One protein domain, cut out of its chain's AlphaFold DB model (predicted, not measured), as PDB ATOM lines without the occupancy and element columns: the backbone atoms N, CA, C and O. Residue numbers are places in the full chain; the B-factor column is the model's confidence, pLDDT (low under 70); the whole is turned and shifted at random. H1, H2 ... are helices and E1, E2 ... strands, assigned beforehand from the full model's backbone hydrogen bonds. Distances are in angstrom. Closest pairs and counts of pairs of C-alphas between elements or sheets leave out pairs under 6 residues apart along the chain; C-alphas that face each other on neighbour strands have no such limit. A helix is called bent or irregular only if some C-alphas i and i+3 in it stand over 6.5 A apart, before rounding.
ATOM      1  N   LYS A  10      92.006 -22.858  60.770       91.06
ATOM      2  CA  LYS A  10      93.397 -22.380  60.700       91.06
ATOM      3  C   LYS A  10      93.545 -20.879  60.978       91.06
ATOM      4  O   LYS A  10      94.616 -20.469  61.399       91.06
ATOM      5  N   TYR A  11      92.491 -20.082  60.776       93.62
ATOM      6  CA  TYR A  11      92.497 -18.637  61.019       93.62
ATOM      7  C   TYR A  11      92.164 -18.244  62.466       93.62
ATOM      8  O   TYR A  11      92.267 -17.072  62.818       93.62
ATOM      9  N   TYR A  12      91.779 -19.208  63.308       92.25
ATOM     10  CA  TYR A  12      91.381 -18.985  64.700       92.25
ATOM     11  C   TYR A  12      92.205 -19.877  65.639       92.25
ATOM     12  O   TYR A  12      91.678 -20.860  66.170       92.25
ATOM     13  N   PRO A  13      93.506 -19.583  65.821       90.56
ATOM     14  CA  PRO A  13      94.366 -20.385  66.681       90.56
ATOM     15  C   PRO A  13      93.926 -20.288  68.151       90.56
ATOM     16  O   PRO A  13      93.530 -19.224  68.624       90.56
ATOM     17  N   GLU A  14      94.016 -21.397  68.893       89.62
ATOM     18  CA  GLU A  14      93.716 -21.420  70.338       89.62
ATOM     19  C   GLU A  14      94.739 -20.609  71.153       89.62
ATOM     20  O   GLU A  14      94.407 -20.044  72.195       89.62
ATOM     21  N   HIS A  15      95.972 -20.525  70.649       90.38
ATOM     22  CA  HIS A  15      97.060 -19.747  71.223       90.38
ATOM     23  C   HIS A  15      97.540 -18.714  70.211       90.38
ATOM     24  O   HIS A  15      97.931 -19.061  69.099       90.38
ATOM     25  N   ILE A  16      97.496 -17.445  70.607       91.44
ATOM     26  CA  ILE A  16      97.978 -16.325  69.803       91.44
ATOM     27  C   ILE A  16      99.406 -16.012  70.239       91.44
ATOM     28  O   ILE A  16      99.660 -15.796  71.426       91.44
ATOM     29  N   GLU A  17     100.325 -15.984  69.281       92.06
ATOM     30  CA  GLU A  17     101.690 -15.528  69.516       92.06
ATOM     31  C   GLU A  17     101.721 -13.996  69.503       92.06
ATOM     32  O   GLU A  17     101.166 -13.348  68.612       92.06
ATOM     33  N   ILE A  18     102.350 -13.415  70.524       91.00
ATOM     34  CA  ILE A  18     102.554 -11.972  70.634       91.00
ATOM     35  C   ILE A  18     104.056 -11.737  70.629       91.00
ATOM     36  O   ILE A  18     104.748 -12.107  71.581       91.00
ATOM     37  N   ASP A  19     104.549 -11.112  69.569       90.88
ATOM     38  CA  ASP A  19     105.922 -10.639  69.516       90.88
ATOM     39  C   ASP A  19     106.045  -9.351  70.341       90.88
ATOM     40  O   ASP A  19     105.291  -8.392  70.166       90.88
ATOM     41  N   ARG A  20     106.974  -9.360  71.295       88.50
ATOM     42  CA  ARG A  20     107.206  -8.265  72.245       88.50
ATOM     43  C   ARG A  20     108.549  -7.580  72.013       88.50
ATOM     44  O   ARG A  20     109.005  -6.853  72.897       88.50
ATOM     45  N   GLU A  21     109.202  -7.800  70.872       89.12
ATOM     46  CA  GLU A  21     110.467  -7.140  70.566       89.12
ATOM     47  C   GLU A  21     110.305  -5.606  70.592       89.12
ATOM     48  O   GLU A  21     109.580  -5.006  69.806       89.12
ATOM     49  N   GLY A  22     110.949  -4.956  71.570       84.19
ATOM     50  CA  GLY A  22     110.886  -3.502  71.763       84.19
ATOM     51  C   GLY A  22     109.626  -2.964  72.460       84.19
ATOM     52  O   GLY A  22     109.558  -1.759  72.713       84.19
ATOM     53  N   ALA A  23     108.664  -3.818  72.824       87.94
ATOM     54  CA  ALA A  23     107.427  -3.410  73.492       87.94
ATOM     55  C   ALA A  23     107.643  -3.150  74.996       87.94
ATOM     56  O   ALA A  23     108.230  -3.969  75.709       87.94
ATOM     57  N   ARG A  24     107.133  -2.021  75.508       87.38
ATOM     58  CA  ARG A  24     107.190  -1.680  76.943       87.38
ATOM     59  C   ARG A  24     105.968  -2.193  77.689       87.38
ATOM     60  O   ARG A  24     106.068  -2.526  78.870       87.38
ATOM     61  N   ALA A  25     104.837  -2.271  77.001       88.12
ATOM     62  CA  ALA A  25     103.585  -2.790  77.526       88.12
ATOM     63  C   ALA A  25     103.006  -3.897  76.634       88.12
ATOM     64  O   ALA A  25     103.337  -4.017  75.460       88.12
ATOM     65  N   GLU A  26     102.130  -4.727  77.198       82.25
ATOM     66  CA  GLU A  26     101.586  -5.912  76.513       82.25
ATOM     67  C   GLU A  26     100.713  -5.579  75.303       82.25
ATOM     68  O   GLU A  26     100.725  -6.318  74.325       82.25
ATOM     69  N   TRP A  27     100.012  -4.445  75.332       88.56
ATOM     70  CA  TRP A  27      99.171  -3.984  74.225       88.56
ATOM     71  C   TRP A  27      99.963  -3.417  73.039       88.56
ATOM     72  O   TRP A  27      99.374  -3.149  71.997       88.56
ATOM     73  N   GLU A  28     101.271  -3.193  73.199       91.38
ATOM     74  CA  GLU A  28     102.155  -2.724  72.122       91.38
ATOM     75  C   GLU A  28     102.748  -3.884  71.311       91.38
ATOM     76  O   GLU A  28     103.373  -3.647  70.280       91.38
ATOM     77  N   GLY A  29     102.583  -5.126  71.779       92.12
ATOM     78  CA  GLY A  29     103.101  -6.304  71.096       92.12
ATOM     79  C   GLY A  29     102.426  -6.546  69.745       92.12
ATOM     80  O   GLY A  29     101.239  -6.269  69.557       92.12
ATOM     81  N   ILE A  30     103.184  -7.099  68.801       91.81
ATOM     82  CA  ILE A  30     102.677  -7.464  67.481       91.81
ATOM     83  C   ILE A  30     101.958  -8.804  67.600       91.81
ATOM     84  O   ILE A  30     102.543  -9.820  67.972       91.81
ATOM     85  N   VAL A  31     100.671  -8.800  67.264       94.00
ATOM     86  CA  VAL A  31      99.844 -10.004  67.239       94.00
ATOM     87  C   VAL A  31     100.121 -10.772  65.951       94.00
ATOM     88  O   VAL A  31      99.779 -10.318  64.858       94.00
ATOM     89  N   VAL A  32     100.731 -11.946  66.083       92.75
ATOM     90  CA  VAL A  32     101.046 -12.819  64.954       92.75
ATOM     91  C   VAL A  32      99.850 -13.728  64.698       92.75
ATOM     92  O   VAL A  32      99.612 -14.705  65.407       92.75
ATOM     93  N   ILE A  33      99.068 -13.385  63.674       94.69
ATOM     94  CA  ILE A  33      97.906 -14.157  63.227       94.69
ATOM     95  C   ILE A  33      97.965 -14.401  61.717       94.69
ATOM     96  O   ILE A  33      98.502 -13.578  60.972       94.69
ATOM     97  N   PRO A  34      97.411 -15.525  61.236       94.12
ATOM     98  CA  PRO A  34      97.309 -15.784  59.808       94.12
ATOM     99  C   PRO A  34      96.324 -14.814  59.143       94.12
ATOM    100  O   PRO A  34      95.230 -14.565  59.651       94.12
ATOM    101  N   PHE A  35      96.687 -14.320  57.962       94.75
ATOM    102  CA  PHE A  35      95.780 -13.537  57.128       94.75
ATOM    103  C   PHE A  35      94.764 -14.443  56.438       94.75
ATOM    104  O   PHE A  35      95.118 -15.478  55.875       94.75
ATOM    105  N   MET A  36      93.499 -14.035  56.483       95.50
ATOM    106  CA  MET A  36      92.395 -14.809  55.931       95.50
ATOM    107  C   MET A  36      92.357 -14.741  54.402       95.50
ATOM    108  O   MET A  36      92.501 -13.666  53.825       95.50
ATOM    109  N   ASN A  37      92.127 -15.884  53.751       96.69
ATOM    110  CA  ASN A  37      91.808 -15.928  52.327       96.69
ATOM    111  C   ASN A  37      90.323 -15.591  52.108       96.69
ATOM    112  O   ASN A  37      89.447 -16.213  52.711       96.69
ATOM    113  N   GLU A  38      90.053 -14.612  51.247       97.25
ATOM    114  CA  GLU A  38      88.700 -14.116  50.971       97.25
ATOM    115  C   GLU A  38      87.796 -15.176  50.328       97.25
ATOM    116  O   GLU A  38      86.671 -15.369  50.780       97.25
ATOM    117  N   GLU A  39      88.283 -15.909  49.323       96.88
ATOM    118  CA  GLU A  39      87.487 -16.927  48.623       96.88
ATOM    119  C   GLU A  39      87.076 -18.063  49.571       96.88
ATOM    120  O   GLU A  39      85.911 -18.465  49.603       96.88
ATOM    121  N   GLU A  40      88.006 -18.546  50.403       95.44
ATOM    122  CA  GLU A  40      87.708 -19.555  51.426       95.44
ATOM    123  C   GLU A  40      86.673 -19.051  52.444       95.44
ATOM    124  O   GLU A  40      85.788 -19.809  52.858       95.44
ATOM    125  N   LEU A  41      86.773 -17.781  52.849       95.88
ATOM    126  CA  LEU A  41      85.825 -17.152  53.766       95.88
ATOM    127  C   LEU A  41      84.431 -17.075  53.148       95.88
ATOM    128  O   LEU A  41      83.467 -17.472  53.803       95.88
ATOM    129  N   LEU A  42      84.322 -16.592  51.910       96.69
ATOM    130  CA  LEU A  42      83.044 -16.431  51.221       96.69
ATOM    131  C   LEU A  42      82.346 -17.779  51.019       96.69
ATOM    132  O   LEU A  42      81.175 -17.910  51.369       96.69
ATOM    133  N   LEU A  43      83.069 -18.817  50.586       95.81
ATOM    134  CA  LEU A  43      82.511 -20.167  50.436       95.81
ATOM    135  C   LEU A  43      81.994 -20.733  51.769       95.81
ATOM    136  O   LEU A  43      80.901 -21.304  51.844       95.81
ATOM    137  N   ALA A  44      82.768 -20.568  52.844       94.19
ATOM    138  CA  ALA A  44      82.355 -21.002  54.174       94.19
ATOM    139  C   ALA A  44      81.144 -20.202  54.682       94.19
ATOM    140  O   ALA A  44      80.232 -20.784  55.273       94.19
ATOM    141  N   TYR A  45      81.117 -18.893  54.431       93.88
ATOM    142  CA  TYR A  45      80.021 -17.999  54.783       93.88
ATOM    143  C   TYR A  45      78.722 -18.379  54.062       93.88
ATOM    144  O   TYR A  45      77.687 -18.520  54.715       93.88
ATOM    145  N   GLU A  46      78.778 -18.614  52.749       95.25
ATOM    146  CA  GLU A  46      77.636 -19.033  51.926       95.25
ATOM    147  C   GLU A  46      77.037 -20.360  52.404       95.25
ATOM    148  O   GLU A  46      75.815 -20.502  52.478       95.25
ATOM    149  N   SER A  47      77.885 -21.311  52.817       93.81
ATOM    150  CA  SER A  47      77.452 -22.650  53.248       93.81
ATOM    151  C   SER A  47      76.477 -22.659  54.437       93.81
ATOM    152  O   SER A  47      75.707 -23.613  54.591       93.81
ATOM    153  N   VAL A  48      76.485 -21.596  55.253       92.69
ATOM    154  CA  VAL A  48      75.657 -21.449  56.461       92.69
ATOM    155  C   VAL A  48      74.546 -20.406  56.319       92.69
ATOM    156  O   VAL A  48      73.734 -20.273  57.229       92.69
ATOM    157  N   GLN A  49      74.453 -19.682  55.195       94.56
ATOM    158  CA  GLN A  49      73.459 -18.603  55.037       94.56
ATOM    159  C   GLN A  49      72.012 -19.086  55.142       94.56
ATOM    160  O   GLN A  49      71.148 -18.356  55.615       94.56
ATOM    161  N   LYS A  50      71.747 -20.334  54.752       94.62
ATOM    162  CA  LYS A  50      70.426 -20.966  54.889       94.62
ATOM    163  C   LYS A  50      69.955 -21.107  56.344       94.62
ATOM    164  O   LYS A  50      68.759 -21.256  56.568       94.62
ATOM    165  N   ASP A  51      70.885 -21.093  57.298       94.88
ATOM    166  CA  ASP A  51      70.617 -21.278  58.726       94.88
ATOM    167  C   ASP A  51      70.517 -19.929  59.470       94.88
ATOM    168  O   ASP A  51      70.258 -19.899  60.673       94.88
ATOM    169  N   VAL A  52      70.723 -18.804  58.769       96.06
ATOM    170  CA  VAL A  52      70.631 -17.448  59.329       96.06
ATOM    171  C   VAL A  52      69.164 -17.060  59.501       96.06
ATOM    172  O   VAL A  52      68.327 -17.295  58.626       96.06
ATOM    173  N   SER A  53      68.834 -16.452  60.643       97.25
ATOM    174  CA  SER A  53      67.474 -15.987  60.902       97.25
ATOM    175  C   SER A  53      67.090 -14.845  59.952       97.25
ATOM    176  O   SER A  53      67.933 -14.070  59.500       97.25
ATOM    177  N   VAL A  54      65.794 -14.696  59.666       96.44
ATOM    178  CA  VAL A  54      65.293 -13.596  58.820       96.44
ATOM    179  C   VAL A  54      65.650 -12.227  59.413       96.44
ATOM    180  O   VAL A  54      65.909 -11.278  58.676       96.44
ATOM    181  N   GLU A  55      65.683 -12.126  60.742       96.00
ATOM    182  CA  GLU A  55      66.056 -10.904  61.450       96.00
ATOM    183  C   GLU A  55      67.542 -10.568  61.272       96.00
ATOM    184  O   GLU A  55      67.864  -9.447  60.880       96.00
ATOM    185  N   ASP A  56      68.436 -11.535  61.482       96.44
ATOM    186  CA  ASP A  56      69.880 -11.340  61.306       96.44
ATOM    187  C   ASP A  56      70.227 -11.021  59.851       96.44
ATOM    188  O   ASP A  56      71.003 -10.103  59.576       96.44
ATOM    189  N   ALA A  57      69.593 -11.718  58.902       95.44
ATOM    190  CA  ALA A  57      69.756 -11.450  57.477       95.44
ATOM    191  C   ALA A  57      69.330 -10.018  57.117       95.44
ATOM    192  O   ALA A  57      69.998  -9.354  56.327       95.44
ATOM    193  N   ARG A  58      68.254  -9.504  57.733       95.38
ATOM    194  CA  ARG A  58      67.799  -8.118  57.548       95.38
ATOM    195  C   ARG A  58      68.790  -7.097  58.112       95.38
ATOM    196  O   ARG A  58      68.846  -5.983  57.602       95.38
ATOM    197  N   HIS A  59      69.540  -7.437  59.158       94.62
ATOM    198  CA  HIS A  59      70.541  -6.547  59.755       94.62
ATOM    199  C   HIS A  59      71.905  -6.607  59.057       94.62
ATOM    200  O   HIS A  59      72.698  -5.680  59.200       94.62
ATOM    201  N   ASN A  60      72.169  -7.646  58.265       95.62
ATOM    202  CA  ASN A  60      73.414  -7.808  57.518       95.62
ATOM    203  C   ASN A  60      73.333  -7.239  56.088       95.62
ATOM    204  O   ASN A  60      73.691  -7.898  55.112       95.62
ATOM    205  N   VAL A  61      72.821  -6.014  55.950       94.88
ATOM    206  CA  VAL A  61      72.727  -5.305  54.665       94.88
ATOM    207  C   VAL A  61      73.259  -3.885  54.798       94.88
ATOM    208  O   VAL A  61      73.243  -3.295  55.879       94.88
ATOM    209  N   LEU A  62      73.703  -3.308  53.682       94.56
ATOM    210  CA  LEU A  62      74.093  -1.902  53.646       94.56
ATOM    211  C   LEU A  62      72.857  -1.014  53.840       94.56
ATOM    212  O   LEU A  62      71.904  -1.074  53.063       94.56
ATOM    213  N   GLY A  63      72.887  -0.190  54.886       91.31
ATOM    214  CA  GLY A  63      71.876   0.829  55.147       91.31
ATOM    215  C   GLY A  63      72.232   2.175  54.505       91.31
ATOM    216  O   GLY A  63      73.412   2.458  54.281       91.31
ATOM    217  N   PRO A  64      71.237   3.032  54.222       93.19
ATOM    218  CA  PRO A  64      71.495   4.395  53.776       93.19
ATOM    219  C   PRO A  64      72.063   5.251  54.915       93.19
ATOM    220  O   PRO A  64      71.803   4.998  56.094       93.19
ATOM    221  N   SER A  65      72.763   6.328  54.562       94.38
ATOM    222  CA  SER A  65      73.023   7.403  55.524       94.38
ATOM    223  C   SER A  65      71.733   8.175  55.793       94.38
ATOM    224  O   SER A  65      70.883   8.308  54.912       94.38
ATOM    225  N   LEU A  66      71.559   8.655  57.023       95.31
ATOM    226  CA  LEU A  66      70.326   9.302  57.470       95.31
ATOM    227  C   LEU A  66      70.617  10.701  58.009       95.31
ATOM    228  O   LEU A  66      71.557  10.892  58.780       95.31
ATOM    229  N   TRP A  67      69.769  11.662  57.655       95.56
ATOM    230  CA  TRP A  67      69.751  13.003  58.230       95.56
ATOM    231  C   TRP A  67      68.498  13.168  59.089       95.56
ATOM    232  O   TRP A  67      67.375  12.926  58.642       95.56
ATOM    233  N   PHE A  68      68.709  13.597  60.334       95.44
ATOM    234  CA  PHE A  68      67.670  14.044  61.251       95.44
ATOM    235  C   PHE A  68      67.716  15.563  61.451       95.44
ATOM    236  O   PHE A  68      68.764  16.109  61.800       95.44
ATOM    237  N   HIS A  69      66.593  16.252  61.268       95.31
ATOM    238  CA  HIS A  69      66.484  17.682  61.573       95.31
ATOM    239  C   HIS A  69      65.119  18.030  62.164       95.31
ATOM    240  O   HIS A  69      64.130  17.342  61.924       95.31
ATOM    241  N   TYR A  70      65.075  19.100  62.954       96.56
ATOM    242  CA  TYR A  70      63.828  19.635  63.489       96.56
ATOM    243  C   TYR A  70      63.028  20.349  62.392       96.56
ATOM    244  O   TYR A  70      63.585  21.162  61.657       96.56
ATOM    245  N   ASP A  71      61.730  20.067  62.313       96.25
ATOM    246  CA  ASP A  71      60.787  20.687  61.386       96.25
ATOM    247  C   ASP A  71      59.525  21.116  62.152       96.25
ATOM    248  O   ASP A  71      58.647  20.306  62.448       96.25
ATOM    249  N   GLU A  72      59.432  22.410  62.471       94.88
ATOM    250  CA  GLU A  72      58.283  23.005  63.174       94.88
ATOM    251  C   GLU A  72      56.964  22.887  62.393       94.88
ATOM    252  O   GLU A  72      55.885  22.993  62.976       94.88
ATOM    253  N   LYS A  73      57.043  22.694  61.071       94.81
ATOM    254  CA  LYS A  73      55.888  22.647  60.166       94.81
ATOM    255  C   LYS A  73      55.404  21.218  59.938       94.81
ATOM    256  O   LYS A  73      54.352  21.026  59.325       94.81
ATOM    257  N   MET A  74      56.155  20.219  60.400       92.88
ATOM    258  CA  MET A  74      55.781  18.818  60.290       92.88
ATOM    259  C   MET A  74      54.646  18.484  61.261       92.88
ATOM    260  O   MET A  74      54.601  18.957  62.396       92.88
ATOM    261  N   THR A  75      53.734  17.611  60.835       93.75
ATOM    262  CA  THR A  75      52.739  17.031  61.739       93.75
ATOM    263  C   THR A  75      53.456  16.225  62.830       93.75
ATOM    264  O   THR A  75      54.196  15.300  62.482       93.75
ATOM    265  N   PRO A  76      53.242  16.518  64.127       94.31
ATOM    266  CA  PRO A  76      53.896  15.785  65.201       94.31
ATOM    267  C   PRO A  76      53.602  14.285  65.107       94.31
ATOM    268  O   PRO A  76      52.448  13.870  64.991       94.31
ATOM    269  N   THR A  77      54.648  13.467  65.178       93.44
ATOM    270  CA  THR A  77      54.537  12.003  65.119       93.44
ATOM    271  C   THR A  77      54.775  11.371  66.487       93.44
ATOM    272  O   THR A  77      55.300  11.999  67.408       93.44
ATOM    273  N   THR A  78      54.337  10.124  66.650       94.56
ATOM    274  CA  THR A  78      54.632   9.318  67.839       94.56
ATOM    275  C   THR A  78      55.605   8.220  67.439       94.56
ATOM    276  O   THR A  78      55.313   7.451  66.526       94.56
ATOM    277  N   LEU A  79      56.750   8.159  68.113       92.44
ATOM    278  CA  LEU A  79      57.753   7.118  67.924       92.44
ATOM    279  C   LEU A  79      57.623   6.094  69.046       92.44
ATOM    280  O   LEU A  79      57.730   6.424  70.227       92.44
ATOM    281  N   LEU A  80      57.365   4.851  68.656       92.62
ATOM    282  CA  LEU A  80      57.357   3.720  69.570       92.62
ATOM    283  C   LEU A  80      58.795   3.242  69.749       92.62
ATOM    284  O   LEU A  80      59.470   2.949  68.765       92.62
ATOM    285  N   ASP A  81      59.233   3.164  70.998       92.12
ATOM    286  CA  ASP A  81      60.516   2.592  71.380       92.12
ATOM    287  C   ASP A  81      60.285   1.669  72.580       92.12
ATOM    288  O   ASP A  81      59.606   2.047  73.540       92.12
ATOM    289  N   ASP A  82      60.789   0.442  72.479       90.50
ATOM    290  CA  ASP A  82      60.588  -0.609  73.482       90.50
ATOM    291  C   ASP A  82      61.541  -0.457  74.679       90.50
ATOM    292  O   ASP A  82      61.223  -0.840  75.801       90.50
ATOM    293  N   MET A  83      62.703   0.164  74.466       93.00
ATOM    294  CA  MET A  83      63.766   0.283  75.462       93.00
ATOM    295  C   MET A  83      63.634   1.558  76.308       93.00
ATOM    296  O   MET A  83      63.869   1.530  77.515       93.00
ATOM    297  N   PHE A  84      63.255   2.676  75.692       90.81
ATOM    298  CA  PHE A  84      63.178   4.001  76.317       90.81
ATOM    299  C   PHE A  84      61.743   4.523  76.468       90.81
ATOM    300  O   PHE A  84      61.524   5.584  77.057       90.81
ATOM    301  N   GLY A  85      60.760   3.770  75.973       93.38
ATOM    302  CA  GLY A  85      59.352   4.139  75.997       93.38
ATOM    303  C   GLY A  85      58.941   5.057  74.843       93.38
ATOM    304  O   GLY A  85      59.745   5.603  74.092       93.38
ATOM    305  N   THR A  86      57.630   5.229  74.687       95.38
ATOM    306  CA  THR A  86      57.052   5.971  73.558       95.38
ATOM    307  C   THR A  86      57.332   7.473  73.636       95.38
ATOM    308  O   THR A  86      56.871   8.151  74.558       95.38
ATOM    309  N   LEU A  87      57.970   8.020  72.600       93.88
ATOM    310  CA  LEU A  87      58.147   9.458  72.414       93.88
ATOM    311  C   LEU A  87      56.953  10.038  71.653       93.88
ATOM    312  O   LEU A  87      56.641   9.626  70.536       93.88
ATOM    313  N   ARG A  88      56.273  11.013  72.256       93.94
ATOM    314  CA  ARG A  88      55.111  11.694  71.667       93.94
ATOM    315  C   ARG A  88      55.500  13.083  71.174       93.94
ATOM    316  O   ARG A  88      56.428  13.685  71.703       93.94
ATOM    317  N   ASN A  89      54.736  13.610  70.220       94.06
ATOM    318  CA  ASN A  89      54.917  14.954  69.658       94.06
ATOM    319  C   ASN A  89      56.310  15.184  69.045       94.06
ATOM    320  O   ASN A  89      56.906  16.249  69.202       94.06
ATOM    321  N   VAL A  90      56.838  14.178  68.347       94.69
ATOM    322  CA  VAL A  90      58.139  14.254  67.684       94.69
ATOM    323  C   VAL A  90      58.024  15.092  66.414       94.69
ATOM    324  O   VAL A  90      57.248  14.771  65.512       94.69
ATOM    325  N   LEU A  91      58.834  16.147  66.357       96.12
ATOM    326  CA  LEU A  91      58.955  17.102  65.248       96.12
ATOM    327  C   LEU A  91      60.307  16.963  64.527       96.12
ATOM    328  O   LEU A  91      60.855  17.926  64.002       96.12
ATOM    329  N   VAL A  92      60.890  15.766  64.571       95.25
ATOM    330  CA  VAL A  92      62.155  15.458  63.904       95.25
ATOM    331  C   VAL A  92      61.853  14.687  62.632       95.25
ATOM    332  O   VAL A  92      61.273  13.600  62.676       95.25
ATOM    333  N   ARG A  93      62.275  15.237  61.498       93.44
ATOM    334  CA  ARG A  93      62.200  14.564  60.209       93.44
ATOM    335  C   ARG A  93      63.408  13.650  60.028       93.44
ATOM    336  O   ARG A  93      64.517  14.028  60.387       93.44
ATOM    337  N   ARG A  94      63.183  12.462  59.455       93.56
ATOM    338  CA  ARG A  94      64.220  11.506  59.039       93.56
ATOM    339  C   ARG A  94      64.223  11.387  57.522       93.56
ATOM    340  O   ARG A  94      63.223  10.948  56.955       93.56
ATOM    341  N   GLU A  95      65.348  11.692  56.893       94.25
ATOM    342  CA  GLU A  95      65.523  11.599  55.441       94.25
ATOM    343  C   GLU A  95      66.780  10.797  55.094       94.25
ATOM    344  O   GLU A  95      67.738  10.750  55.868       94.25
ATOM    345  N   VAL A  96      66.760  10.135  53.934       95.38
ATOM    346  CA  VAL A  96      67.961   9.510  53.370       95.38
ATOM    347  C   VAL A  96      68.892  10.616  52.897       95.38
ATOM    348  O   VAL A  96      68.458  11.557  52.233       95.38
ATOM    349  N   PHE A  97      70.163  10.504  53.263       92.94
ATOM    350  CA  PHE A  97      71.198  11.451  52.896       92.94
ATOM    351  C   PHE A  97      72.193  10.798  51.948       92.94
ATOM    352  O   PHE A  97      72.863   9.834  52.312       92.94
TER     353      PHE A  97
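AT A GLANCE: This is residues 10 to 97 of the 108 residues of the protein "5'-3' exoribonuclease 1" of Lygus hesperus (UniProt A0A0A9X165). An open, arched chain joins two strand lobes that lie far apart: the hairpin E1 and E2 at one end, a bridge of two helices, H1 and H2, and a lobe of E3 to E6 at the other end. In that second lobe the pair E4 and E5 folds over into the pair E3 and E6. The printed part has 88 residues, with two named helices and six named strands in the order E1 E2 H1 H2 E3 E4 E5 E6; the strands form three two-stranded antiparallel sheets, E1 with E2, E3 with E6 and E4 with E5, and the class is mixed, helices and strands. It is extended, radius of gyration of the C-alphas 23.3 A, spanning 62 by 42 by 26 A.

HOW THE PARTS SIT: Look first at E1, residues 17 to 19, and E2, residues 30 to 32, an antiparallel hairpin at 146 degrees, with N 30 and O 19 2.8 A apart. Next come H1, residues 38 to 51, and H2, residues 54 to 59, only just apart, closest C-alphas 8.4 A. Every O i to N i+4 pair is within hydrogen-bond range in H2, and 7 of 10 in H1. Then E3, residues 65 to 70, is antiparallel to E6, residues 92 to 97, at 152 degrees; N 97 and O 65 are 2.8 A apart. E4, residues 77 to 79, and E5, residues 87 to 90, form a hairpin at 157 degrees, with N 79 and O 87 2.8 A apart. E5 runs on into E6 at 84 degrees.

IN THESE COORDINATES: Find C-alpha 17 at (101.690, -15.528, 69.516), where E1 begins. H1 is 20.9 A long and irregular, C-alphas 47 and 50 being 7.4 A apart. E3 is 17.3 A long; E6, 14.8 A, ends at C-alpha 97, (71.198, 11.451, 52.896).

THE WHOLE: The C-alphas of Glu 21 and Thr 75, the two farthest apart, are 63.2 A from each other. The printed part has no cut and no long link, and no printed residue is under 70 in pLDDT.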